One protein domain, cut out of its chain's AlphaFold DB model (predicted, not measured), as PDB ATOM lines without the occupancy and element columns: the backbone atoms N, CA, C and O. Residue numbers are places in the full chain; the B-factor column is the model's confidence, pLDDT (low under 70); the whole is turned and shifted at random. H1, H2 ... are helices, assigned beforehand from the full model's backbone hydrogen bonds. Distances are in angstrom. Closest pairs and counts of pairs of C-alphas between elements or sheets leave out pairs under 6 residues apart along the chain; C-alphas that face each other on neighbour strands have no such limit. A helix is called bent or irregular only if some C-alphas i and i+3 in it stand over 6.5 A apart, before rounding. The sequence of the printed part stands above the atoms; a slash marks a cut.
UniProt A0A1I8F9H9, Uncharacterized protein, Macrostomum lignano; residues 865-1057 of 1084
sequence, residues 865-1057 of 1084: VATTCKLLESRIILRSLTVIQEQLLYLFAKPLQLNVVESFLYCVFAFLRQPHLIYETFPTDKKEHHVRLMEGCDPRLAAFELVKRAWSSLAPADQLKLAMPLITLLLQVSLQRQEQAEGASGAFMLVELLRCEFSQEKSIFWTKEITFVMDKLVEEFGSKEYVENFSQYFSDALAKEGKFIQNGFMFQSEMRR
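What this domain is: This is residues 865 to 1057 of the 1084 residues of an uncharacterized protein of Macrostomum lignano (UniProt A0A1I8F9H9). Two rows of helices pack against each other, H1, H4 and H6 side by side in one and H2, H5 and H7 running against them in the other. At one end H8 crosses H6, with H9 folded back beside H8; H3 sits near H1. H1, H2, H4, H5 and H6 form an up-and-down bundle, each running against the one before. You have 193 residues with nine named helices, H1 to H9 in chain order, and no named strand: all helix, compact, radius of gyration of the C-alphas 17.4 A, spans 54 by 43 by 27 A.

Where its parts are: Find C-alpha 865 at (10.815, 3.978, 9.665); from there H1, residues 865 to 891, runs 38.6 A. Next come H2, 898 to 912; H3, 924 to 933; H4, 939 to 952; and H5, 956 to 974, irregular, with C-alphas 961 and 964 7.5 A apart. H6, 981 to 998, runs 26.4 A; then H7, 1007 to 1021, H8, 1024 to 1038, and H9, 1045 to 1055, ending at (-8.984, -25.100, 36.721).

How they stand to each other: Among the closest C-alphas of touching helices, look at Thr 882 of H1 and Leu 946 of H4, 6.8 A; Phe 909 of H2 and Leu 969 of H5, 6.6 A; and Pro 956 of H5 and Cys 996 of H6, 5.8 A, in a hairpin. H6, with residues 983 to 991 alone, touches H8 at a steep tilt of 53 degrees, Ala 987 to Phe 1034, 4.9 A between C-alphas. H7 and H9 only just touch, with 3 pairs of C-alphas within 8 A. H3 is close to H1 but not clearly touching. O i to N i+4 pairs are within hydrogen-bond range throughout but for H5, 12 of 15, and H6, 13 of 14.

The domain as a whole: The C-alphas farthest apart, Val 865 and Glu 1001, are 55.9 A apart. The printed part has no cut; the link from H2 to H3 is long. Low-confidence residues, under 70, include 973 to 986 and 998 to 1007.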
ATOM      1  N   VAL A 865       9.714   4.648  10.373       81.88
ATOM      2  CA  VAL A 865      10.815   3.978   9.665       81.88
ATOM      3  C   VAL A 865      11.448   2.911  10.561       81.88
ATOM      4  O   VAL A 865      11.647   1.779  10.124       81.88
ATOM      5  N   ALA A 866      11.686   3.229  11.838       82.19
ATOM      6  CA  ALA A 866      12.202   2.272  12.814       82.19
ATOM      7  C   ALA A 866      11.260   1.067  13.017       82.19
ATOM      8  O   ALA A 866      11.725  -0.073  13.090       82.19
ATOM      9  N   THR A 867       9.940   1.296  13.051       82.31
ATOM     10  CA  THR A 867       8.932   0.224  13.132       82.31
ATOM     11  C   THR A 867       8.954  -0.642  11.869       82.31
ATOM     12  O   THR A 867       9.064  -1.862  11.968       82.31
ATOM     13  N   THR A 868       8.933  -0.038  10.675       86.19
ATOM     14  CA  THR A 868       8.995  -0.755   9.390       86.19
ATOM     15  C   THR A 868      10.257  -1.614   9.272       86.19
ATOM     16  O   THR A 868      10.164  -2.767   8.849       86.19
ATOM     17  N   CYS A 869      11.419  -1.112   9.706       88.38
ATOM     18  CA  CYS A 869      12.658  -1.891   9.730       88.38
ATOM     19  C   CYS A 869      12.572  -3.105  10.668       88.38
ATOM     20  O   CYS A 869      12.955  -4.201  10.262       88.38
ATOM     21  N   LYS A 870      12.017  -2.953  11.880       89.56
ATOM     22  CA  LYS A 870      11.844  -4.074  12.824       89.56
ATOM     23  C   LYS A 870      10.874  -5.145  12.328       89.56
ATOM     24  O   LYS A 870      11.069  -6.324  12.603       89.56
ATOM     25  N   LEU A 871       9.855  -4.762  11.562       87.81
ATOM     26  CA  LEU A 871       8.948  -5.719  10.922       87.81
ATOM     27  C   LEU A 871       9.624  -6.474   9.778       87.81
ATOM     28  O   LEU A 871       9.433  -7.680   9.652       87.81
ATOM     29  N   LEU A 872      10.447  -5.792   8.976       90.56
ATOM     30  CA  LEU A 872      11.237  -6.441   7.931       90.56
ATOM     31  C   LEU A 872      12.268  -7.410   8.539       90.56
ATOM     32  O   LEU A 872      12.395  -8.536   8.061       90.56
ATOM     33  N   GLU A 873      12.926  -7.022   9.637       92.56
ATOM     34  CA  GLU A 873      13.787  -7.900  10.442       92.56
ATOM     35  C   GLU A 873      13.010  -9.132  10.933       92.56
ATOM     36  O   GLU A 873      13.412 -10.262  10.653       92.56
ATOM     37  N   SER A 874      11.853  -8.948  11.580       91.94
ATOM     38  CA  SER A 874      11.024 -10.067  12.044       91.94
ATOM     39  C   SER A 874      10.521 -10.958  10.902       91.94
ATOM     40  O   SER A 874      10.452 -12.174  11.067       91.94
ATOM     41  N   ARG A 875      10.232 -10.406   9.719       92.94
ATOM     42  CA  ARG A 875       9.856 -11.174   8.520       92.94
ATOM     43  C   ARG A 875      11.012 -12.032   7.996       92.94
ATOM     44  O   ARG A 875      10.788 -13.176   7.597       92.94
ATOM     45  N   ILE A 876      12.242 -11.514   8.031       94.19
ATOM     46  CA  ILE A 876      13.462 -12.254   7.674       94.19
ATOM     47  C   ILE A 876      13.758 -13.344   8.716       94.19
ATOM     48  O   ILE A 876      14.051 -14.480   8.340       94.19
ATOM     49  N   ILE A 877      13.622 -13.043  10.014       95.00
ATOM     50  CA  ILE A 877      13.784 -14.024  11.100       95.00
ATOM     51  C   ILE A 877      12.744 -15.143  10.974       95.00
ATOM     52  O   ILE A 877      13.115 -16.312  11.028       95.00
ATOM     53  N   LEU A 878      11.471 -14.817  10.730       94.44
ATOM     54  CA  LEU A 878      10.403 -15.802  10.543       94.44
ATOM     55  C   LEU A 878      10.678 -16.725   9.349       94.44
ATOM     56  O   LEU A 878      10.656 -17.941   9.515       94.44
ATOM     57  N   ARG A 879      11.017 -16.174   8.172       95.25
ATOM     58  CA  ARG A 879      11.413 -16.982   7.001       95.25
ATOM     59  C   ARG A 879      12.636 -17.859   7.306       95.25
ATOM     60  O   ARG A 879      12.651 -19.026   6.923       95.25
ATOM     61  N   SER A 880      13.615 -17.340   8.051       95.81
ATOM     62  CA  SER A 880      14.785 -18.112   8.494       95.81
ATOM     63  C   SER A 880      14.399 -19.266   9.427       95.81
ATOM     64  O   SER A 880      14.920 -20.365   9.277       95.81
ATOM     65  N   LEU A 881      13.468 -19.050  10.363       95.44
ATOM     66  CA  LEU A 881      12.956 -20.088  11.264       95.44
ATOM     67  C   LEU A 881      12.152 -21.161  10.510       95.44
ATOM     68  O   LEU A 881      12.278 -22.335  10.847       95.44
ATOM     69  N   THR A 882      11.399 -20.797   9.466       94.94
ATOM     70  CA  THR A 882      10.729 -21.764   8.579       94.94
ATOM     71  C   THR A 882      11.741 -22.655   7.855       94.94
ATOM     72  O   THR A 882      11.644 -23.875   7.945       94.94
ATOM     73  N   VAL A 883      12.765 -22.069   7.219       94.88
ATOM     74  CA  VAL A 883      13.813 -22.841   6.522       94.88
ATOM     75  C   VAL A 883      14.609 -23.711   7.499       94.88
ATOM     76  O   VAL A 883      14.870 -24.877   7.212       94.88
ATOM     77  N   ILE A 884      14.953 -23.194   8.685       93.44
ATOM     78  CA  ILE A 884      15.613 -23.981   9.738       93.44
ATOM     79  C   ILE A 884      14.725 -25.154  10.170       93.44
ATOM     80  O   ILE A 884      15.234 -26.259  10.325       93.44
ATOM     81  N   GLN A 885      13.410 -24.964  10.321       93.56
ATOM     82  CA  GLN A 885      12.493 -26.068  10.609       93.56
ATOM     83  C   GLN A 885      12.479 -27.119   9.495       93.56
ATOM     84  O   GLN A 885      12.579 -28.304   9.792       93.56
ATOM     85  N   GLU A 886      12.350 -26.711   8.236       92.12
ATOM     86  CA  GLU A 886      12.295 -27.640   7.103       92.12
ATOM     87  C   GLU A 886      13.587 -28.465   7.003       92.12
ATOM     88  O   GLU A 886      13.529 -29.687   6.865       92.12
ATOM     89  N   GLN A 887      14.746 -27.835   7.216       90.25
ATOM     90  CA  GLN A 887      16.036 -28.527   7.297       90.25
ATOM     91  C   GLN A 887      16.158 -29.429   8.535       90.25
ATOM     92  O   GLN A 887      16.706 -30.524   8.432       90.25
ATOM     93  N   LEU A 888      15.618 -29.036   9.695       87.12
ATOM     94  CA  LEU A 888      15.588 -29.899  10.883       87.12
ATOM     95  C   LEU A 888      14.724 -31.149  10.659       87.12
ATOM     96  O   LEU A 888      15.149 -32.247  11.008       87.12
ATOM     97  N   LEU A 889      13.549 -31.003  10.044       83.94
ATOM     98  CA  LEU A 889      12.657 -32.121   9.722       83.94
ATOM     99  C   LEU A 889      13.259 -33.051   8.655       83.94
ATOM    100  O   LEU A 889      13.087 -34.266   8.738       83.94
ATOM    101  N   TYR A 890      13.978 -32.495   7.676       83.31
ATOM    102  CA  TYR A 890      14.621 -33.252   6.603       83.31
ATOM    103  C   TYR A 890      15.876 -34.006   7.078       83.31
ATOM    104  O   TYR A 890      15.949 -35.231   6.971       83.31
ATOM    105  N   LEU A 891      16.851 -33.293   7.655       80.81
ATOM    106  CA  LEU A 891      18.143 -33.860   8.067       80.81
ATOM    107  C   LEU A 891      18.016 -34.809   9.271       80.81
ATOM    108  O   LEU A 891      18.804 -35.745   9.411       80.81
ATOM    109  N   PHE A 892      17.013 -34.596  10.127       69.25
ATOM    110  CA  PHE A 892      16.766 -35.394  11.328       69.25
ATOM    111  C   PHE A 892      15.390 -36.083  11.285       69.25
ATOM    112  O   PHE A 892      14.644 -36.099  12.260       69.25
ATOM    113  N   ALA A 893      15.086 -36.749  10.166       55.44
ATOM    114  CA  ALA A 893      13.964 -37.694  10.064       55.44
ATOM    115  C   ALA A 893      14.119 -38.945  10.974       55.44
ATOM    116  O   ALA A 893      13.190 -39.737  11.133       55.44
ATOM    117  N   LYS A 894      15.298 -39.135  11.583       61.44
ATOM    118  CA  LYS A 894      15.532 -40.012  12.747       61.44
ATOM    119  C   LYS A 894      15.417 -39.163  14.016       61.44
ATOM    120  O   LYS A 894      15.907 -38.040  13.970       61.44
ATOM    121  N   PRO A 895      14.858 -39.685  15.131       58.75
ATOM    122  CA  PRO A 895      14.447 -38.899  16.298       58.75
ATOM    123  C   PRO A 895      15.452 -37.803  16.651       58.75
ATOM    124  O   PRO A 895      16.585 -38.087  17.052       58.75
ATOM    125  N   LEU A 896      15.016 -36.558  16.432       61.16
ATOM    126  CA  LEU A 896      15.802 -35.346  16.625       61.16
ATOM    127  C   LEU A 896      16.502 -35.369  17.985       61.16
ATOM    128  O   LEU A 896      15.897 -35.718  19.001       61.16
ATOM    129  N   GLN A 897      17.760 -34.923  18.028       73.75
ATOM    130  CA  GLN A 897      18.401 -34.645  19.310       73.75
ATOM    131  C   GLN A 897      17.561 -33.590  20.036       73.75
ATOM    132  O   GLN A 897      17.488 -32.447  19.585       73.75
ATOM    133  N   LEU A 898      16.933 -33.981  21.151       81.94
ATOM    134  CA  LEU A 898      15.973 -33.168  21.907       81.94
ATOM    135  C   LEU A 898      16.461 -31.728  22.124       81.94
ATOM    136  O   LEU A 898      15.711 -30.786  21.902       81.94
ATOM    137  N   ASN A 899      17.744 -31.569  22.459       85.44
ATOM    138  CA  ASN A 899      18.429 -30.291  22.675       85.44
ATOM    139  C   ASN A 899      18.313 -29.314  21.484       85.44
ATOM    140  O   ASN A 899      18.305 -28.100  21.678       85.44
ATOM    141  N   VAL A 900      18.255 -29.823  20.248       87.25
ATOM    142  CA  VAL A 900      18.170 -29.018  19.020       87.25
ATOM    143  C   VAL A 900      16.744 -28.507  18.813       87.25
ATOM    144  O   VAL A 900      16.565 -27.330  18.512       87.25
ATOM    145  N   VAL A 901      15.728 -29.344  19.057       87.56
ATOM    146  CA  VAL A 901      14.316 -28.917  19.016       87.56
ATOM    147  C   VAL A 901      13.992 -28.007  20.198       87.56
ATOM    148  O   VAL A 901      13.335 -26.992  20.011       87.56
ATOM    149  N   GLU A 902      14.526 -28.298  21.388       87.75
ATOM    150  CA  GLU A 902      14.497 -27.409  22.553       87.75
ATOM    151  C   GLU A 902      15.052 -26.022  22.186       87.75
ATOM    152  O   GLU A 902      14.370 -25.014  22.365       87.75
ATOM    153  N   SER A 903      16.252 -25.966  21.598       90.50
ATOM    154  CA  SER A 903      16.888 -24.709  21.172       90.50
ATOM    155  C   SER A 903      16.101 -23.986  20.073       90.50
ATOM    156  O   SER A 903      15.967 -22.763  20.122       90.50
ATOM    157  N   PHE A 904      15.548 -24.721  19.100       92.75
ATOM    158  CA  PHE A 904      14.693 -24.161  18.052       92.75
ATOM    159  C   PHE A 904      13.422 -23.541  18.642       92.75
ATOM    160  O   PHE A 904      13.125 -22.380  18.363       92.75
ATOM    161  N   LEU A 905      12.709 -24.264  19.514       89.56
ATOM    162  CA  LEU A 905      11.515 -23.748  20.177       89.56
ATOM    163  C   LEU A 905      11.841 -22.513  21.024       89.56
ATOM    164  O   LEU A 905      11.145 -21.511  20.890       89.56
ATOM    165  N   TYR A 906      12.929 -22.512  21.804       89.31
ATOM    166  CA  TYR A 906      13.373 -21.306  22.520       89.31
ATOM    167  C   TYR A 906      13.591 -20.104  21.582       89.31
ATOM    168  O   TYR A 906      13.225 -18.987  21.950       89.31
ATOM    169  N   CYS A 907      14.113 -20.305  20.366       93.06
ATOM    170  CA  CYS A 907      14.240 -19.231  19.372       93.06
ATOM    171  C   CYS A 907      12.872 -18.739  18.864       93.06
ATOM    172  O   CYS A 907      12.668 -17.530  18.755       93.06
ATOM    173  N   VAL A 908      11.918 -19.642  18.610       92.94
ATOM    174  CA  VAL A 908      10.550 -19.276  18.195       92.94
ATOM    175  C   VAL A 908       9.794 -18.547  19.319       92.94
ATOM    176  O   VAL A 908       9.100 -17.571  19.051       92.94
ATOM    177  N   PHE A 909       9.983 -18.922  20.588       88.94
ATOM    178  CA  PHE A 909       9.408 -18.191  21.726       88.94
ATOM    179  C   PHE A 909      10.093 -16.846  21.994       88.94
ATOM    180  O   PHE A 909       9.422 -15.877  22.345       88.94
ATOM    181  N   ALA A 910      11.410 -16.743  21.792       90.44
ATOM    182  CA  ALA A 910      12.120 -15.465  21.849       90.44
ATOM    183  C   ALA A 910      11.670 -14.501  20.733       90.44
ATOM    184  O   ALA A 910      11.619 -13.293  20.960       90.44
ATOM    185  N   PHE A 911      11.301 -15.034  19.563       92.75
ATOM    186  CA  PHE A 911      10.653 -14.293  18.484       92.75
ATOM    187  C   PHE A 911       9.229 -13.854  18.865       92.75
ATOM    188  O   PHE A 911       8.949 -12.660  18.864       92.75
ATOM    189  N   LEU A 912       8.357 -14.785  19.272       88.62
ATOM    190  CA  LEU A 912       6.962 -14.501  19.649       88.62
ATOM    191  C   LEU A 912       6.826 -13.419  20.735       88.62
ATOM    192  O   LEU A 912       5.889 -12.631  20.697       88.62
ATOM    193  N   ARG A 913       7.784 -13.344  21.669       87.56
ATOM    194  CA  ARG A 913       7.812 -12.347  22.755       87.56
ATOM    195  C   ARG A 913       8.259 -10.939  22.333       87.56
ATOM    196  O   ARG A 913       8.356 -10.064  23.199       87.56
ATOM    197  N   GLN A 914       8.578 -10.697  21.058       88.25
ATOM    198  CA  GLN A 914       8.977  -9.370  20.575       88.25
ATOM    199  C   GLN A 914       7.801  -8.375  20.671       88.25
ATOM    200  O   GLN A 914       6.740  -8.622  20.100       88.25
ATOM    201  N   PRO A 915       7.963  -7.213  21.340       84.00
ATOM    202  CA  PRO A 915       6.841  -6.320  21.639       84.00
ATOM    203  C   PRO A 915       6.190  -5.721  20.386       84.00
ATOM    204  O   PRO A 915       4.989  -5.474  20.382       84.00
ATOM    205  N   HIS A 916       6.951  -5.541  19.303       84.25
ATOM    206  CA  HIS A 916       6.444  -5.041  18.021       84.25
ATOM    207  C   HIS A 916       5.687  -6.092  17.190       84.25
ATOM    208  O   HIS A 916       5.191  -5.761  16.119       84.25
ATOM    209  N   LEU A 917       5.562  -7.333  17.678       84.69
ATOM    210  CA  LEU A 917       4.626  -8.333  17.147       84.69
ATOM    211  C   LEU A 917       3.301  -8.365  17.928       84.69
ATOM    212  O   LEU A 917       2.337  -8.973  17.471       84.69
ATOM    213  N   ILE A 918       3.218  -7.709  19.093       83.75
ATOM    214  CA  ILE A 918       2.010  -7.686  19.927       83.75
ATOM    215  C   ILE A 918       1.023  -6.675  19.338       83.75
ATOM    216  O   ILE A 918       0.993  -5.500  19.722       83.75
ATOM    217  N   TYR A 919       0.211  -7.136  18.382       71.81
ATOM    218  CA  TYR A 919      -0.663  -6.284  17.575       71.81
ATOM    219  C   TYR A 919      -1.592  -5.376  18.384       71.81
ATOM    220  O   TYR A 919      -1.860  -4.262  17.943       71.81
ATOM    221  N   GLU A 920      -2.061  -5.792  19.564       68.88
ATOM    222  CA  GLU A 920      -2.916  -4.964  20.430       68.88
ATOM    223  C   GLU A 920      -2.294  -3.626  20.851       68.88
ATOM    224  O   GLU A 920      -3.032  -2.681  21.118       68.88
ATOM    225  N   THR A 921      -0.963  -3.497  20.838       70.81
ATOM    226  CA  THR A 921      -0.283  -2.223  21.133       70.81
ATOM    227  C   THR A 921      -0.415  -1.176  20.016       70.81
ATOM    228  O   THR A 921      -0.132   0.001  20.242       70.81
ATOM    229  N   PHE A 922      -0.872  -1.573  18.823       76.19
ATOM    230  CA  PHE A 922      -1.002  -0.700  17.657       76.19
ATOM    231  C   PHE A 922      -2.465  -0.295  17.385       76.19
ATOM    232  O   PHE A 922      -3.365  -1.136  17.462       76.19
ATOM    233  N   PRO A 923      -2.730   0.965  16.978       81.88
ATOM    234  CA  PRO A 923      -4.038   1.355  16.454       81.88
ATOM    235  C   PRO A 923      -4.361   0.593  15.157       81.88
ATOM    236  O   PRO A 923      -3.458   0.150  14.443       81.88
ATOM    237  N   THR A 924      -5.654   0.469  14.841       80.50
ATOM    238  CA  THR A 924      -6.210  -0.273  13.688       80.50
ATOM    239  C   THR A 924      -5.458  -0.034  12.384       80.50
ATOM    240  O   THR A 924      -5.047  -0.976  11.713       80.50
ATOM    241  N   ASP A 925      -5.190   1.225  12.075       78.81
ATOM    242  CA  ASP A 925      -4.627   1.653  10.798       78.81
ATOM    243  C   ASP A 925      -3.162   1.192  10.672       78.81
ATOM    244  O   ASP A 925      -2.688   0.814   9.597       78.81
ATOM    245  N   LYS A 926      -2.449   1.136  11.809       81.75
ATOM    246  CA  LYS A 926      -1.099   0.568  11.894       81.75
ATOM    247  C   LYS A 926      -1.128  -0.962  11.867       81.75
ATOM    248  O   LYS A 926      -0.234  -1.527  11.240       81.75
ATOM    249  N   LYS A 927      -2.141  -1.627  12.449       80.44
ATOM    250  CA  LYS A 927      -2.349  -3.085  12.301       80.44
ATOM    251  C   LYS A 927      -2.539  -3.461  10.828       80.44
ATOM    252  O   LYS A 927      -1.826  -4.327  10.331       80.44
ATOM    253  N   GLU A 928      -3.413  -2.765  10.099       81.31
ATOM    254  CA  GLU A 928      -3.586  -2.993   8.658       81.31
ATOM    255  C   GLU A 928      -2.293  -2.763   7.869       81.31
ATOM    256  O   GLU A 928      -1.944  -3.573   7.009       81.31
ATOM    257  N   HIS A 929      -1.545  -1.695   8.168       82.12
ATOM    258  CA  HIS A 929      -0.267  -1.450   7.501       82.12
ATOM    259  C   HIS A 929       0.762  -2.564   7.769       82.12
ATOM    260  O   HIS A 929       1.423  -3.004   6.829       82.12
ATOM    261  N   HIS A 930       0.850  -3.079   9.006       79.81
ATOM    262  CA  HIS A 930       1.689  -4.241   9.328       79.81
ATOM    263  C   HIS A 930       1.271  -5.475   8.519       79.81
ATOM    264  O   HIS A 930       2.116  -6.098   7.886       79.81
ATOM    265  N   VAL A 931      -0.020  -5.827   8.518       81.12
ATOM    266  CA  VAL A 931      -0.528  -7.022   7.822       81.12
ATOM    267  C   VAL A 931      -0.240  -6.942   6.320       81.12
ATOM    268  O   VAL A 931       0.192  -7.925   5.725       81.12
ATOM    269  N   ARG A 932      -0.372  -5.757   5.706       84.38
ATOM    270  CA  ARG A 932       0.011  -5.528   4.300       84.38
ATOM    271  C   ARG A 932       1.527  -5.679   4.076       84.38
ATOM    272  O   ARG A 932       1.929  -6.303   3.099       84.38
ATOM    273  N   LEU A 933       2.368  -5.167   4.981       84.19
ATOM    274  CA  LEU A 933       3.837  -5.310   4.923       84.19
ATOM    275  C   LEU A 933       4.302  -6.775   5.094       84.19
ATOM    276  O   LEU A 933       5.328  -7.185   4.543       84.19
ATOM    277  N   MET A 934       3.518  -7.568   5.828       80.81
ATOM    278  CA  MET A 934       3.708  -9.001   6.073       80.81
ATOM    279  C   MET A 934       3.004  -9.905   5.040       80.81
ATOM    280  O   MET A 934       2.843 -11.098   5.283       80.81
ATOM    281  N   GLU A 935       2.592  -9.371   3.883       84.62
ATOM    282  CA  GLU A 935       1.962 -10.136   2.784       84.62
ATOM    283  C   GLU A 935       0.656 -10.853   3.189       84.62
ATOM    284  O   GLU A 935       0.309 -11.900   2.650       84.62
ATOM    285  N   GLY A 936      -0.084 -10.295   4.154       81.88
ATOM    286  CA  GLY A 936      -1.305 -10.891   4.707       81.88
ATOM    287  C   GLY A 936      -1.061 -11.987   5.752       81.88
ATOM    288  O   GLY A 936      -2.019 -12.529   6.297       81.88
ATOM    289  N   CYS A 937       0.198 -12.311   6.054       80.25
ATOM    290  CA  CYS A 937       0.569 -13.321   7.037       80.25
ATOM    291  C   CYS A 937       0.692 -12.705   8.440       80.25
ATOM    292  O   CYS A 937       1.439 -11.747   8.634       80.25
ATOM    293  N   ASP A 938       0.002 -13.270   9.435       83.94
ATOM    294  CA  ASP A 938       0.264 -12.948  10.842       83.94
ATOM    295  C   ASP A 938       1.548 -13.687  11.298       83.94
ATOM    296  O   ASP A 938       1.572 -14.925  11.298       83.94
ATOM    297  N   PRO A 939       2.626 -12.971  11.682       85.38
ATOM    298  CA  PRO A 939       3.888 -13.574  12.097       85.38
ATOM    299  C   PRO A 939       3.792 -14.375  13.397       85.38
ATOM    300  O   PRO A 939       4.563 -15.323  13.556       85.38
ATOM    301  N   ARG A 940       2.873 -14.035  14.314       84.75
ATOM    302  CA  ARG A 940       2.645 -14.826  15.528       84.75
ATOM    303  C   ARG A 940       1.971 -16.137  15.156       84.75
ATOM    304  O   ARG A 940       2.495 -17.192  15.497       84.75
ATOM    305  N   LEU A 941       0.894 -16.099  14.365       84.06
ATOM    306  CA  LEU A 941       0.208 -17.313  13.898       84.06
ATOM    307  C   LEU A 941       1.145 -18.239  13.099       84.06
ATOM    308  O   LEU A 941       1.162 -19.449  13.324       84.06
ATOM    309  N   ALA A 942       1.968 -17.675  12.213       88.38
ATOM    310  CA  ALA A 942       2.971 -18.429  11.466       88.38
ATOM    311  C   ALA A 942       4.021 -19.072  12.388       88.38
ATOM    312  O   ALA A 942       4.318 -20.258  12.247       88.38
ATOM    313  N   ALA A 943       4.538 -18.329  13.373       89.44
ATOM    314  CA  ALA A 943       5.453 -18.865  14.378       89.44
ATOM    315  C   ALA A 943       4.796 -19.951  15.257       89.44
ATOM    316  O   ALA A 943       5.445 -20.949  15.566       89.44
ATOM    317  N   PHE A 944       3.508 -19.835  15.595       85.75
ATOM    318  CA  PHE A 944       2.759 -20.889  16.288       85.75
ATOM    319  C   PHE A 944       2.633 -22.174  15.455       85.75
ATOM    320  O   PHE A 944       2.802 -23.263  16.004       85.75
ATOM    321  N   GLU A 945       2.422 -22.084  14.137       87.50
ATOM    322  CA  GLU A 945       2.484 -23.262  13.261       87.50
ATOM    323  C   GLU A 945       3.901 -23.862  13.191       87.50
ATOM    324  O   GLU A 945       4.026 -25.087  13.139       87.50
ATOM    325  N   LEU A 946       4.975 -23.062  13.298       90.69
ATOM    326  CA  LEU A 946       6.331 -23.605  13.476       90.69
ATOM    327  C   LEU A 946       6.460 -24.378  14.802       90.69
ATOM    328  O   LEU A 946       6.974 -25.498  14.791       90.69
ATOM    329  N   VAL A 947       5.968 -23.848  15.932       89.06
ATOM    330  CA  VAL A 947       5.977 -24.579  17.221       89.06
ATOM    331  C   VAL A 947       5.215 -25.900  17.096       89.06
ATOM    332  O   VAL A 947       5.733 -26.951  17.468       89.06
ATOM    333  N   LYS A 948       4.010 -25.865  16.518       86.56
ATOM    334  CA  LYS A 948       3.120 -27.019  16.335       86.56
ATOM    335  C   LYS A 948       3.727 -28.103  15.440       86.56
ATOM    336  O   LYS A 948       3.692 -29.279  15.802       86.56
ATOM    337  N   ARG A 949       4.350 -27.725  14.317       89.12
ATOM    338  CA  ARG A 949       5.095 -28.652  13.444       89.12
ATOM    339  C   ARG A 949       6.281 -29.283  14.175       89.12
ATOM    340  O   ARG A 949       6.400 -30.507  14.178       89.12
ATOM    341  N   ALA A 950       7.104 -28.482  14.855       88.19
ATOM    342  CA  ALA A 950       8.239 -28.983  15.634       88.19
ATOM    343  C   ALA A 950       7.787 -29.942  16.752       88.19
ATOM    344  O   ALA A 950       8.347 -31.028  16.885       88.19
ATOM    345  N   TRP A 951       6.722 -29.603  17.484       86.12
ATOM    346  CA  TRP A 951       6.107 -30.480  18.483       86.12
ATOM    347  C   TRP A 951       5.649 -31.815  17.882       86.12
ATOM    348  O   TRP A 951       5.975 -32.871  18.420       86.12
ATOM    349  N   SER A 952       4.957 -31.783  16.738       85.94
ATOM    350  CA  SER A 952       4.472 -32.992  16.056       85.94
ATOM    351  C   SER A 952       5.578 -33.902  15.502       85.94
ATOM    352  O   SER A 952       5.317 -35.069  15.224       85.94
ATOM    353  N   SER A 953       6.811 -33.396  15.367       85.94
ATOM    354  CA  SER A 953       7.975 -34.178  14.918       85.94
ATOM    355  C   SER A 953       8.691 -34.951  16.034       85.94
ATOM    356  O   SER A 953       9.518 -35.819  15.756       85.94
ATOM    357  N   LEU A 954       8.391 -34.648  17.301       85.56
ATOM    358  CA  LEU A 954       8.981 -35.318  18.458       85.56
ATOM    359  C   LEU A 954       8.251 -36.628  18.782       85.56
ATOM    360  O   LEU A 954       7.027 -36.714  18.709       85.56
ATOM    361  N   ALA A 955       8.996 -37.636  19.237       86.31
ATOM    362  CA  ALA A 955       8.405 -38.852  19.790       86.31
ATOM    363  C   ALA A 955       7.685 -38.558  21.131       86.31
ATOM    364  O   ALA A 955       8.160 -37.705  21.885       86.31
ATOM    365  N   PRO A 956       6.620 -39.295  21.517       83.62
ATOM    366  CA  PRO A 956       5.864 -39.031  22.754       83.62
ATOM    367  C   PRO A 956       6.691 -39.010  24.050       83.62
ATOM    368  O   PRO A 956       6.393 -38.258  24.978       83.62
ATOM    369  N   ALA A 957       7.772 -39.793  24.109       82.81
ATOM    370  CA  ALA A 957       8.703 -39.803  25.239       82.81
ATOM    371  C   ALA A 957       9.614 -38.559  25.303       82.81
ATOM    372  O   ALA A 957      10.148 -38.250  26.366       82.81
ATOM    373  N   ASP A 958       9.803 -37.852  24.187       85.12
ATOM    374  CA  ASP A 958      10.587 -36.616  24.085       85.12
ATOM    375  C   ASP A 958       9.699 -35.369  24.182       85.12
ATOM    376  O   ASP A 958      10.075 -34.405  24.848       85.12
ATOM    377  N   GLN A 959       8.472 -35.445  23.655       85.44
ATOM    378  CA  GLN A 959       7.383 -34.511  23.953       85.44
ATOM    379  C   GLN A 959       7.204 -34.350  25.474       85.44
ATOM    380  O   GLN A 959       7.271 -33.233  25.980       85.44
ATOM    381  N   LEU A 960       7.097 -35.450  26.234       83.44
ATOM    382  CA  LEU A 960       6.935 -35.383  27.697       83.44
ATOM    383  C   LEU A 960       8.122 -34.707  28.418       83.44
ATOM    384  O   LEU A 960       7.921 -34.032  29.422       83.44
ATOM    385  N   LYS A 961       9.358 -34.837  27.912       83.94
ATOM    386  CA  LYS A 961      10.540 -34.155  28.486       83.94
ATOM    387  C   LYS A 961      10.522 -32.650  28.217       83.94
ATOM    388  O   LYS A 961      10.999 -31.873  29.040       83.94
ATOM    389  N   LEU A 962       9.995 -32.250  27.060       83.44
ATOM    390  CA  LEU A 962       9.915 -30.855  26.628       83.44
ATOM    391  C   LEU A 962       8.642 -30.145  27.126       83.44
ATOM    392  O   LEU A 962       8.546 -28.925  27.022       83.44
ATOM    393  N   ALA A 963       7.701 -30.902  27.702       80.88
ATOM    394  CA  ALA A 963       6.376 -30.463  28.122       80.88
ATOM    395  C   ALA A 963       6.381 -29.225  29.027       80.88
ATOM    396  O   ALA A 963       5.850 -28.192  28.638       80.88
ATOM    397  N   MET A 964       6.992 -29.288  30.215       74.06
ATOM    398  CA  MET A 964       6.928 -28.175  31.175       74.06
ATOM    399  C   MET A 964       7.644 -26.893  30.709       74.06
ATOM    400  O   MET A 964       7.060 -25.814  30.865       74.06
ATOM    401  N   PRO A 965       8.840 -26.949  30.081       74.75
ATOM    402  CA  PRO A 965       9.410 -25.787  29.400       74.75
ATOM    403  C   PRO A 965       8.463 -25.204  28.344       74.75
ATOM    404  O   PRO A 965       8.245 -23.994  28.326       74.75
ATOM    405  N   LEU A 966       7.858 -26.055  27.507       80.81
ATOM    406  CA  LEU A 966       6.953 -25.624  26.444       80.81
ATOM    407  C   LEU A 966       5.666 -24.990  26.988       80.81
ATOM    408  O   LEU A 966       5.287 -23.923  26.521       80.81
ATOM    409  N   ILE A 967       5.031 -25.592  27.998       77.94
ATOM    410  CA  ILE A 967       3.850 -25.048  28.689       77.94
ATOM    411  C   ILE A 967       4.166 -23.659  29.246       77.94
ATOM    412  O   ILE A 967       3.452 -22.701  28.964       77.94
ATOM    413  N   THR A 968       5.276 -23.526  29.976       75.25
ATOM    414  CA  THR A 968       5.678 -22.252  30.592       75.25
ATOM    415  C   THR A 968       5.874 -21.152  29.541       75.25
ATOM    416  O   THR A 968       5.418 -20.025  29.727       75.25
ATOM    417  N   LEU A 969       6.511 -21.475  28.411       76.50
ATOM    418  CA  LEU A 969       6.742 -20.537  27.307       76.50
ATOM    419  C   LEU A 969       5.469 -20.208  26.515       76.50
ATOM    420  O   LEU A 969       5.263 -19.047  26.165       76.50
ATOM    421  N   LEU A 970       4.614 -21.202  26.251       73.56
ATOM    422  CA  LEU A 970       3.339 -21.026  25.552       73.56
ATOM    423  C   LEU A 970       2.452 -20.029  26.278       73.56
ATOM    424  O   LEU A 970       1.943 -19.097  25.665       73.56
ATOM    425  N   LEU A 971       2.316 -20.209  27.588       70.62
ATOM    426  CA  LEU A 971       1.452 -19.380  28.414       70.62
ATOM    427  C   LEU A 971       2.006 -17.958  28.538       70.62
ATOM    428  O   LEU A 971       1.254 -16.999  28.389       70.62
ATOM    429  N   GLN A 972       3.329 -17.801  28.673       71.56
ATOM    430  CA  GLN A 972       3.986 -16.489  28.601       71.56
ATOM    431  C   GLN A 972       3.734 -15.737  27.278       71.56
ATOM    432  O   GLN A 972       3.852 -14.512  27.278       71.56
ATOM    433  N   VAL A 973       3.391 -16.420  26.177       69.56
ATOM    434  CA  VAL A 973       2.986 -15.778  24.911       69.56
ATOM    435  C   VAL A 973       1.472 -15.598  24.815       69.56
ATOM    436  O   VAL A 973       1.030 -14.505  24.480       69.56
ATOM    437  N   SER A 974       0.649 -16.601  25.144       67.69
ATOM    438  CA  SER A 974      -0.812 -16.485  24.993       67.69
ATOM    439  C   SER A 974      -1.444 -15.453  25.942       67.69
ATOM    440  O   SER A 974      -2.534 -14.955  25.670       67.69
ATOM    441  N   LEU A 975      -0.745 -15.074  27.017       60.06
ATOM    442  CA  LEU A 975      -1.107 -13.955  27.901       60.06
ATOM    443  C   LEU A 975      -0.703 -12.577  27.349       60.06
ATOM    444  O   LEU A 975      -1.224 -11.558  27.803       60.06
ATOM    445  N   GLN A 976       0.194 -12.511  26.355       63.16
ATOM    446  CA  GLN A 976       0.478 -11.284  25.603       63.16
ATOM    447  C   GLN A 976      -0.658 -11.036  24.610       63.16
ATOM    448  O   GLN A 976      -0.507 -11.273  23.409       63.16
ATOM    449  N   ARG A 977      -1.796 -10.610  25.174       55.22
ATOM    450  CA  ARG A 977      -3.121 -10.496  24.556       55.22
ATOM    451  C   ARG A 977      -3.102 -10.354  23.031       55.22
ATOM    452  O   ARG A 977      -2.533  -9.411  22.471       55.22
ATOM    453  N   GLN A 978      -3.756 -11.315  22.391       54.41
ATOM    454  CA  GLN A 978      -4.258 -11.207  21.034       54.41
ATOM    455  C   GLN A 978      -5.527 -12.058  20.943       54.41
ATOM    456  O   GLN A 978      -5.490 -13.271  21.158       54.41
ATOM    457  N   GLU A 979      -6.663 -11.414  20.691       55.78
ATOM    458  CA  GLU A 979      -7.971 -12.063  20.787       55.78
ATOM    459  C   GLU A 979      -8.138 -13.285  19.854       55.78
ATOM    460  O   GLU A 979      -7.820 -13.274  18.664       55.78
ATOM    461  N   GLN A 980      -8.715 -14.342  20.433       51.44
ATOM    462  CA  GLN A 980      -9.242 -15.566  19.813       51.44
ATOM    463  C   GLN A 980      -8.261 -16.528  19.115       51.44
ATOM    464  O   GLN A 980      -8.252 -17.714  19.452       51.44
ATOM    465  N   ALA A 981      -7.437 -16.077  18.164       50.53
ATOM    466  CA  ALA A 981      -6.658 -16.984  17.305       50.53
ATOM    467  C   ALA A 981      -5.618 -17.825  18.075       50.53
ATOM    468  O   ALA A 981      -5.402 -19.000  17.773       50.53
ATOM    469  N   GLU A 982      -4.991 -17.243  19.098       55.12
ATOM    470  CA  GLU A 982      -3.937 -17.915  19.868       55.12
ATOM    471  C   GLU A 982      -4.476 -18.804  20.986       55.12
ATOM    472  O   GLU A 982      -3.873 -19.831  21.294       55.12
ATOM    473  N   GLY A 983      -5.642 -18.464  21.548       62.34
ATOM    474  CA  GLY A 983      -6.309 -19.274  22.568       62.34
ATOM    475  C   GLY A 983      -6.603 -20.690  22.068       62.34
ATOM    476  O   GLY A 983      -6.342 -21.660  22.776       62.34
ATOM    477  N   ALA A 984      -7.037 -20.815  20.809       64.12
ATOM    478  CA  ALA A 984      -7.238 -22.100  20.144       64.12
ATOM    479  C   ALA A 984      -5.926 -22.889  19.958       64.12
ATOM    480  O   ALA A 984      -5.906 -24.101  20.174       64.12
ATOM    481  N   SER A 985      -4.825 -22.219  19.605       65.81
ATOM    482  CA  SER A 985      -3.510 -22.845  19.382       65.81
ATOM    483  C   SER A 985      -2.815 -23.278  20.680       65.81
ATOM    484  O   SER A 985      -2.248 -24.371  20.745       65.81
ATOM    485  N   GLY A 986      -2.902 -22.461  21.735       67.50
ATOM    486  CA  GLY A 986      -2.424 -22.805  23.075       67.50
ATOM    487  C   GLY A 986      -3.236 -23.941  23.703       67.50
ATOM    488  O   GLY A 986      -2.658 -24.900  24.214       67.50
ATOM    489  N   ALA A 987      -4.569 -23.893  23.589       70.50
ATOM    490  CA  ALA A 987      -5.447 -24.975  24.028       70.50
ATOM    491  C   ALA A 987      -5.202 -26.281  23.252       70.50
ATOM    492  O   ALA A 987      -5.159 -27.346  23.865       70.50
ATOM    493  N   PHE A 988      -4.983 -26.211  21.932       71.75
ATOM    494  CA  PHE A 988      -4.631 -27.376  21.114       71.75
ATOM    495  C   PHE A 988      -3.355 -28.061  21.619       71.75
ATOM    496  O   PHE A 988      -3.372 -29.267  21.860       71.75
ATOM    497  N   MET A 989      -2.268 -27.313  21.841       68.81
ATOM    498  CA  MET A 989      -1.033 -27.920  22.346       68.81
ATOM    499  C   MET A 989      -1.173 -28.441  23.778       68.81
ATOM    500  O   MET A 989      -0.624 -29.500  24.066       68.81
ATOM    501  N   LEU A 990      -1.950 -27.791  24.653       71.44
ATOM    502  CA  LEU A 990      -2.247 -28.334  25.988       71.44
ATOM    503  C   LEU A 990      -3.094 -29.620  25.947       71.44
ATOM    504  O   LEU A 990      -2.899 -30.493  26.791       71.44
ATOM    505  N   VAL A 991      -3.969 -29.798  24.952       79.19
ATOM    506  CA  VAL A 991      -4.674 -31.073  24.731       79.19
ATOM    507  C   VAL A 991      -3.739 -32.152  24.172       79.19
ATOM    508  O   VAL A 991      -3.772 -33.273  24.676       79.19
ATOM    509  N   GLU A 992      -2.857 -31.834  23.219       73.94
ATOM    510  CA  GLU A 992      -1.818 -32.775  22.761       73.94
ATOM    511  C   GLU A 992      -0.876 -33.185  23.907       73.94
ATOM    512  O   GLU A 992      -0.586 -34.365  24.063       73.94
ATOM    513  N   LEU A 993      -0.470 -32.251  24.771       71.38
ATOM    514  CA  LEU A 993       0.337 -32.512  25.971       71.38
ATOM    515  C   LEU A 993      -0.337 -33.489  26.944       71.38
ATOM    516  O   LEU A 993       0.286 -34.462  27.374       71.38
ATOM    517  N   LEU A 994      -1.617 -33.271  27.260       72.44
ATOM    518  CA  LEU A 994      -2.393 -34.184  28.107       72.44
ATOM    519  C   LEU A 994      -2.579 -35.551  27.436       72.44
ATOM    520  O   LEU A 994      -2.534 -36.581  28.105       72.44
ATOM    521  N   ARG A 995      -2.728 -35.592  26.110       76.31
ATOM    522  CA  ARG A 995      -2.738 -36.834  25.328       76.31
ATOM    523  C   ARG A 995      -1.386 -37.557  25.383       76.31
ATOM    524  O   ARG A 995      -1.387 -38.778  25.530       76.31
ATOM    525  N   CYS A 996      -0.251 -36.853  25.358       72.06
ATOM    526  CA  CYS A 996       1.066 -37.451  25.604       72.06
ATOM    527  C   CYS A 996       1.147 -38.060  27.017       72.06
ATOM    528  O   CYS A 996       1.580 -39.204  27.146       72.06
ATOM    529  N   GLU A 997       0.692 -37.348  28.056       70.25
ATOM    530  CA  GLU A 997       0.671 -37.841  29.446       70.25
ATOM    531  C   GLU A 997      -0.224 -39.083  29.607       70.25
ATOM    532  O   GLU A 997       0.246 -40.130  30.052       70.25
ATOM    533  N   PHE A 998      -1.492 -39.004  29.193       69.44
ATOM    534  CA  PHE A 998      -2.461 -40.098  29.329       69.44
ATOM    535  C   PHE A 998      -2.224 -41.269  28.362       69.44
ATOM    536  O   PHE A 998      -2.838 -42.321  28.530       69.44
ATOM    537  N   SER A 999      -1.337 -41.127  27.370       64.75
ATOM    538  CA  SER A 999      -0.898 -42.248  26.522       64.75
ATOM    539  C   SER A 999       0.096 -43.192  27.211       64.75
ATOM    540  O   SER A 999       0.328 -44.293  26.714       64.75
ATOM    541  N   GLN A1000       0.683 -42.789  28.344       64.44
ATOM    542  CA  GLN A1000       1.649 -43.597  29.086       64.44
ATOM    543  C   GLN A1000       0.974 -44.280  30.284       64.44
ATOM    544  O   GLN A1000       0.330 -43.627  31.100       64.44
ATOM    545  N   GLU A1001       1.188 -45.593  30.449       51.22
ATOM    546  CA  GLU A1001       0.616 -46.404  31.550       51.22
ATOM    547  C   GLU A1001       0.972 -45.894  32.960       51.22
ATOM    548  O   GLU A1001       0.373 -46.301  33.954       51.22
ATOM    549  N   LYS A1002       1.966 -45.008  33.055       55.28
ATOM    550  CA  LYS A1002       2.402 -44.339  34.279       55.28
ATOM    551  C   LYS A1002       2.223 -42.831  34.114       55.28
ATOM    552  O   LYS A1002       3.203 -42.120  33.915       55.28
ATOM    553  N   SER A1003       0.976 -42.360  34.204       53.09
ATOM    554  CA  SER A1003       0.665 -40.928  34.326       53.09
ATOM    555  C   SER A1003       1.422 -40.350  35.528       53.09
ATOM    556  O   SER A1003       1.141 -40.653  36.690       53.09
ATOM    557  N   ILE A1004       2.442 -39.549  35.223       53.69
ATOM    558  CA  ILE A1004       3.153 -38.722  36.192       53.69
ATOM    559  C   ILE A1004       2.295 -37.471  36.343       53.69
ATOM    560  O   ILE A1004       2.301 -36.645  35.441       53.69
ATOM    561  N   PHE A1005       1.550 -37.369  37.447       53.66
ATOM    562  CA  PHE A1005       0.585 -36.299  37.738       53.66
ATOM    563  C   PHE A1005       1.182 -34.879  37.574       53.66
ATOM    564  O   PHE A1005       1.596 -34.250  38.551       53.66
ATOM    565  N   TRP A1006       1.156 -34.324  36.359       58.72
ATOM    566  CA  TRP A1006       1.551 -32.930  36.098       58.72
ATOM    567  C   TRP A1006       0.470 -31.932  36.519       58.72
ATOM    568  O   TRP A1006       0.732 -30.734  36.600       58.72
ATOM    569  N   THR A1007      -0.734 -32.418  36.841       63.47
ATOM    570  CA  THR A1007      -1.938 -31.631  37.157       63.47
ATOM    571  C   THR A1007      -1.645 -30.453  38.085       63.47
ATOM    572  O   THR A1007      -2.072 -29.344  37.797       63.47
ATOM    573  N   LYS A1008      -0.872 -30.682  39.158       70.56
ATOM    574  CA  LYS A1008      -0.535 -29.665  40.168       70.56
ATOM    575  C   LYS A1008       0.469 -28.618  39.696       70.56
ATOM    576  O   LYS A1008       0.421 -27.491  40.173       70.56
ATOM    577  N   GLU A1009       1.394 -28.984  38.814       68.56
ATOM    578  CA  GLU A1009       2.370 -28.034  38.275       68.56
ATOM    579  C   GLU A1009       1.744 -27.204  37.153       68.56
ATOM    580  O   GLU A1009       1.984 -26.002  37.084       68.56
ATOM    581  N   ILE A1010       0.868 -27.802  36.337       66.75
ATOM    582  CA  ILE A1010       0.106 -27.063  35.326       66.75
ATOM    583  C   ILE A1010      -0.914 -26.131  35.997       66.75
ATOM    584  O   ILE A1010      -0.997 -24.980  35.580       66.75
ATOM    585  N   THR A1011      -1.630 -26.548  37.058       71.75
ATOM    586  CA  THR A1011      -2.465 -25.601  37.824       71.75
ATOM    587  C   THR A1011      -1.610 -24.532  38.490       71.75
ATOM    588  O   THR A1011      -1.877 -23.367  38.265       71.75
ATOM    589  N   PHE A1012      -0.510 -24.869  39.177       73.75
ATOM    590  CA  PHE A1012       0.350 -23.843  39.784       73.75
ATOM    591  C   PHE A1012       0.842 -22.803  38.763       73.75
ATOM    592  O   PHE A1012       0.828 -21.612  39.061       73.75
ATOM    593  N   VAL A1013       1.229 -23.225  37.554       65.88
ATOM    594  CA  VAL A1013       1.621 -22.314  36.465       65.88
ATOM    595  C   VAL A1013       0.416 -21.546  35.894       65.88
ATOM    596  O   VAL A1013       0.581 -20.374  35.569       65.88
ATOM    597  N   MET A1014      -0.787 -22.134  35.814       67.44
ATOM    598  CA  MET A1014      -2.031 -21.395  35.523       67.44
ATOM    599  C   MET A1014      -2.278 -20.308  36.566       67.44
ATOM    600  O   MET A1014      -2.378 -19.142  36.201       67.44
ATOM    601  N   ASP A1015      -2.330 -20.672  37.844       74.31
ATOM    602  CA  ASP A1015      -2.677 -19.797  38.961       74.31
ATOM    603  C   ASP A1015      -1.708 -18.606  39.022       74.31
ATOM    604  O   ASP A1015      -2.137 -17.452  39.026       74.31
ATOM    605  N   LYS A1016      -0.395 -18.877  38.931       69.62
ATOM    606  CA  LYS A1016       0.659 -17.850  38.866       69.62
ATOM    607  C   LYS A1016       0.484 -16.878  37.704       69.62
ATOM    608  O   LYS A1016       0.715 -15.680  37.846       69.62
ATOM    609  N   LEU A1017       0.118 -17.388  36.536       62.59
ATOM    610  CA  LEU A1017       0.044 -16.594  35.317       62.59
ATOM    611  C   LEU A1017      -1.300 -15.872  35.146       62.59
ATOM    612  O   LEU A1017      -1.350 -14.807  34.529       62.59
ATOM    613  N   VAL A1018      -2.372 -16.396  35.741       69.75
ATOM    614  CA  VAL A1018      -3.646 -15.691  35.906       69.75
ATOM    615  C   VAL A1018      -3.498 -14.568  36.937       69.75
ATOM    616  O   VAL A1018      -3.985 -13.471  36.677       69.75
ATOM    617  N   GLU A1019      -2.769 -14.792  38.037       72.69
ATOM    618  CA  GLU A1019      -2.405 -13.757  39.019       72.69
ATOM    619  C   GLU A1019      -1.583 -12.620  38.384       72.69
ATOM    620  O   GLU A1019      -1.886 -11.446  38.599       72.69
ATOM    621  N   GLU A1020      -0.554 -12.946  37.595       66.12
ATOM    622  CA  GLU A1020       0.382 -11.945  37.057       66.12
ATOM    623  C   GLU A1020      -0.092 -11.258  35.759       66.12
ATOM    624  O   GLU A1020       0.286 -10.110  35.517       66.12
ATOM    625  N   PHE A1021      -0.915 -11.915  34.925       57.91
ATOM    626  CA  PHE A1021      -1.269 -11.411  33.583       57.91
ATOM    627  C   PHE A1021      -2.738 -11.620  33.149       57.91
ATOM    628  O   PHE A1021      -3.149 -11.083  32.118       57.91
ATOM    629  N   GLY A1022      -3.542 -12.397  33.880       61.62
ATOM    630  CA  GLY A1022      -4.863 -12.839  33.419       61.62
ATOM    631  C   GLY A1022      -5.987 -11.809  33.580       61.62
ATOM    632  O   GLY A1022      -6.239 -11.296  34.669       61.62
ATOM    633  N   SER A1023      -6.770 -11.578  32.521       64.81
ATOM    634  CA  SER A1023      -8.162 -11.127  32.684       64.81
ATOM    635  C   SER A1023      -9.075 -12.334  32.939       64.81
ATOM    636  O   SER A1023      -8.797 -13.437  32.469       64.81
ATOM    637  N   LYS A1024     -10.209 -12.139  33.629       73.06
ATOM    638  CA  LYS A1024     -11.231 -13.201  33.779       73.06
ATOM    639  C   LYS A1024     -11.701 -13.736  32.423       73.06
ATOM    640  O   LYS A1024     -11.812 -14.937  32.229       73.06
ATOM    641  N   GLU A1025     -11.861 -12.824  31.474       74.44
ATOM    642  CA  GLU A1025     -12.163 -13.083  30.068       74.44
ATOM    643  C   GLU A1025     -11.121 -13.979  29.373       74.44
ATOM    644  O   GLU A1025     -11.499 -14.847  28.591       74.44
ATOM    645  N   TYR A1026      -9.822 -13.853  29.683       71.94
ATOM    646  CA  TYR A1026      -8.812 -14.799  29.192       71.94
ATOM    647  C   TYR A1026      -9.047 -16.205  29.758       71.94
ATOM    648  O   TYR A1026      -8.997 -17.172  29.003       71.94
ATOM    649  N   VAL A1027      -9.351 -16.332  31.055       75.19
ATOM    650  CA  VAL A1027      -9.641 -17.632  31.689       75.19
ATOM    651  C   VAL A1027     -10.898 -18.266  31.086       75.19
ATOM    652  O   VAL A1027     -10.892 -19.450  30.759       75.19
ATOM    653  N   GLU A1028     -11.959 -17.484  30.883       79.81
ATOM    654  CA  GLU A1028     -13.213 -17.936  30.272       79.81
ATOM    655  C   GLU A1028     -13.005 -18.382  28.814       79.81
ATOM    656  O   GLU A1028     -13.354 -19.516  28.469       79.81
ATOM    657  N   ASN A1029     -12.346 -17.559  27.989       77.31
ATOM    658  CA  ASN A1029     -12.033 -17.878  26.593       77.31
ATOM    659  C   ASN A1029     -11.083 -19.079  26.467       77.31
ATOM    660  O   ASN A1029     -11.362 -20.004  25.706       77.31
ATOM    661  N   PHE A1030      -9.990 -19.121  27.236       75.44
ATOM    662  CA  PHE A1030      -9.071 -20.263  27.253       75.44
ATOM    663  C   PHE A1030      -9.797 -21.549  27.665       75.44
ATOM    664  O   PHE A1030      -9.640 -22.585  27.021       75.44
ATOM    665  N   SER A1031     -10.654 -21.482  28.688       80.12
ATOM    666  CA  SER A1031     -11.451 -22.626  29.125       80.12
ATOM    667  C   SER A1031     -12.439 -23.094  28.047       80.12
ATOM    668  O   SER A1031     -12.656 -24.297  27.917       80.12
ATOM    669  N   GLN A1032     -13.006 -22.183  27.249       83.38
ATOM    670  CA  GLN A1032     -13.850 -22.534  26.105       83.38
ATOM    671  C   GLN A1032     -13.040 -23.213  24.987       83.38
ATOM    672  O   GLN A1032     -13.389 -24.320  24.579       83.38
ATOM    673  N   TYR A1033     -11.911 -22.635  24.559       81.06
ATOM    674  CA  TYR A1033     -11.033 -23.258  23.556       81.06
ATOM    675  C   TYR A1033     -10.511 -24.629  23.998       81.06
ATOM    676  O   TYR A1033     -10.381 -25.538  23.178       81.06
ATOM    677  N   PHE A1034     -10.261 -24.804  25.296       80.81
ATOM    678  CA  PHE A1034      -9.869 -26.079  25.882       80.81
ATOM    679  C   PHE A1034     -11.001 -27.121  25.825       80.81
ATOM    680  O   PHE A1034     -10.750 -28.254  25.409       80.81
ATOM    681  N   SER A1035     -12.256 -26.750  26.117       83.75
ATOM    682  CA  SER A1035     -13.415 -27.624  25.851       83.75
ATOM    683  C   SER A1035     -13.547 -27.979  24.366       83.75
ATOM    684  O   SER A1035     -13.737 -29.147  24.036       83.75
ATOM    685  N   ASP A1036     -13.408 -27.005  23.465       84.56
ATOM    686  CA  ASP A1036     -13.583 -27.202  22.019       84.56
ATOM    687  C   ASP A1036     -12.430 -27.982  21.364       84.56
ATOM    688  O   ASP A1036     -12.575 -28.502  20.251       84.56
ATOM    689  N   ALA A1037     -11.273 -28.066  22.024       80.38
ATOM    690  CA  ALA A1037     -10.183 -28.969  21.669       80.38
ATOM    691  C   ALA A1037     -10.445 -30.386  22.214       80.38
ATOM    692  O   ALA A1037     -10.425 -31.348  21.445       80.38
ATOM    693  N   LEU A1038     -10.797 -30.523  23.500       81.00
ATOM    694  CA  LEU A1038     -11.137 -31.812  24.122       81.00
ATOM    695  C   LEU A1038     -12.318 -32.524  23.448       81.00
ATOM    696  O   LEU A1038     -12.296 -33.742  23.300       81.00
ATOM    697  N   ALA A1039     -13.335 -31.779  23.008       85.19
ATOM    698  CA  ALA A1039     -14.516 -32.330  22.341       85.19
ATOM    699  C   ALA A1039     -14.199 -33.025  21.000       85.19
ATOM    700  O   ALA A1039     -14.997 -33.833  20.528       85.19
ATOM    701  N   LYS A1040     -13.040 -32.732  20.391       83.81
ATOM    702  CA  LYS A1040     -12.548 -33.394  19.169       83.81
ATOM    703  C   LYS A1040     -11.783 -34.683  19.496       83.81
ATOM    704  O   LYS A1040     -11.910 -35.675  18.782       83.81
ATOM    705  N   GLU A1041     -11.052 -34.702  20.609       78.19
ATOM    706  CA  GLU A1041     -10.262 -35.839  21.100       78.19
ATOM    707  C   GLU A1041     -11.117 -36.815  21.935       78.19
ATOM    708  O   GLU A1041     -10.882 -37.057  23.121       78.19
ATOM    709  N   GLY A1042     -12.128 -37.408  21.289       77.25
ATOM    710  CA  GLY A1042     -13.246 -38.134  21.917       77.25
ATOM    711  C   GLY A1042     -12.928 -39.296  22.875       77.25
ATOM    712  O   GLY A1042     -13.841 -39.813  23.513       77.25
ATOM    713  N   LYS A1043     -11.660 -39.708  23.009       71.88
ATOM    714  CA  LYS A1043     -11.198 -40.717  23.984       71.88
ATOM    715  C   LYS A1043     -10.753 -40.126  25.329       71.88
ATOM    716  O   LYS A1043     -10.766 -40.842  26.322       71.88
ATOM    717  N   PHE A1044     -10.375 -38.845  25.378       68.38
ATOM    718  CA  PHE A1044      -9.785 -38.206  26.567       68.38
ATOM    719  C   PHE A1044     -10.745 -37.265  27.315       68.38
ATOM    720  O   PHE A1044     -10.385 -36.718  28.358       68.38
ATOM    721  N   ILE A1045     -11.981 -37.126  26.822       74.75
ATOM    722  CA  ILE A1045     -13.028 -36.222  27.331       74.75
ATOM    723  C   ILE A1045     -13.176 -36.268  28.862       74.75
ATOM    724  O   ILE A1045     -13.236 -35.217  29.495       74.75
ATOM    725  N   GLN A1046     -13.210 -37.455  29.480       76.19
ATOM    726  CA  GLN A1046     -13.443 -37.580  30.925       76.19
ATOM    727  C   GLN A1046     -12.285 -37.010  31.764       76.19
ATOM    728  O   GLN A1046     -12.526 -36.252  32.704       76.19
ATOM    729  N   ASN A1047     -11.035 -37.306  31.400       75.81
ATOM    730  CA  ASN A1047      -9.859 -36.778  32.100       75.81
ATOM    731  C   ASN A1047      -9.679 -35.276  31.830       75.81
ATOM    732  O   ASN A1047      -9.357 -34.513  32.741       75.81
ATOM    733  N   GLY A1048      -9.950 -34.840  30.596       76.25
ATOM    734  CA  GLY A1048      -9.930 -33.432  30.213       76.25
ATOM    735  C   GLY A1048     -10.952 -32.592  30.983       76.25
ATOM    736  O   GLY A1048     -10.602 -31.530  31.495       76.25
ATOM    737  N   PHE A1049     -12.186 -33.082  31.148       80.62
ATOM    738  CA  PHE A1049     -13.190 -32.410  31.980       80.62
ATOM    739  C   PHE A1049     -12.838 -32.423  33.469       80.62
ATOM    740  O   PHE A1049     -13.110 -31.432  34.142       80.62
ATOM    741  N   MET A1050     -12.201 -33.478  33.993       78.88
ATOM    742  CA  MET A1050     -11.684 -33.459  35.369       78.88
ATOM    743  C   MET A1050     -10.660 -32.330  35.557       78.88
ATOM    744  O   MET A1050     -10.835 -31.501  36.449       78.88
ATOM    745  N   PHE A1051      -9.660 -32.230  34.675       75.88
ATOM    746  CA  PHE A1051      -8.669 -31.147  34.698       75.88
ATOM    747  C   PHE A1051      -9.307 -29.757  34.527       75.88
ATOM    748  O   PHE A1051      -9.018 -28.844  35.298       75.88
ATOM    749  N   GLN A1052     -10.250 -29.602  33.592       77.06
ATOM    750  CA  GLN A1052     -10.992 -28.351  33.420       77.06
ATOM    751  C   GLN A1052     -11.829 -27.989  34.657       77.06
ATOM    752  O   GLN A1052     -11.947 -26.812  34.987       77.06
ATOM    753  N   SER A1053     -12.413 -28.977  35.343       80.62
ATOM    754  CA  SER A1053     -13.189 -28.744  36.565       80.62
ATOM    755  C   SER A1053     -12.314 -28.274  37.727       80.62
ATOM    756  O   SER A1053     -12.787 -27.495  38.547       80.62
ATOM    757  N   GLU A1054     -11.046 -28.699  37.766       77.12
ATOM    758  CA  GLU A1054     -10.046 -28.248  38.735       77.12
ATOM    759  C   GLU A1054      -9.634 -26.795  38.434       77.12
ATOM    760  O   GLU A1054      -9.797 -25.939  39.296       77.12
ATOM    761  N   MET A1055      -9.271 -26.478  37.178       68.81
ATOM    762  CA  MET A1055      -8.984 -25.100  36.721       68.81
ATOM    763  C   MET A1055     -10.168 -24.122  36.868       68.81
ATOM    764  O   MET A1055      -9.983 -22.910  36.792       68.81
ATOM    765  N   ARG A1056     -11.402 -24.623  37.018       73.94
ATOM    766  CA  ARG A1056     -12.612 -23.810  37.236       73.94
ATOM    767  C   ARG A1056     -13.018 -23.684  38.706       73.94
ATOM    768  O   ARG A1056     -14.047 -23.059  38.969       73.94
ATOM    769  N   ARG A1057     -12.279 -24.251  39.668       75.75
ATOM    770  CA  ARG A1057     -12.582 -24.040  41.093       75.75
ATOM    771  C   ARG A1057     -12.207 -22.609  41.486       75.75
ATOM    772  O   ARG A1057     -11.028 -22.280  41.439       75.75
TER     773      ARG A1057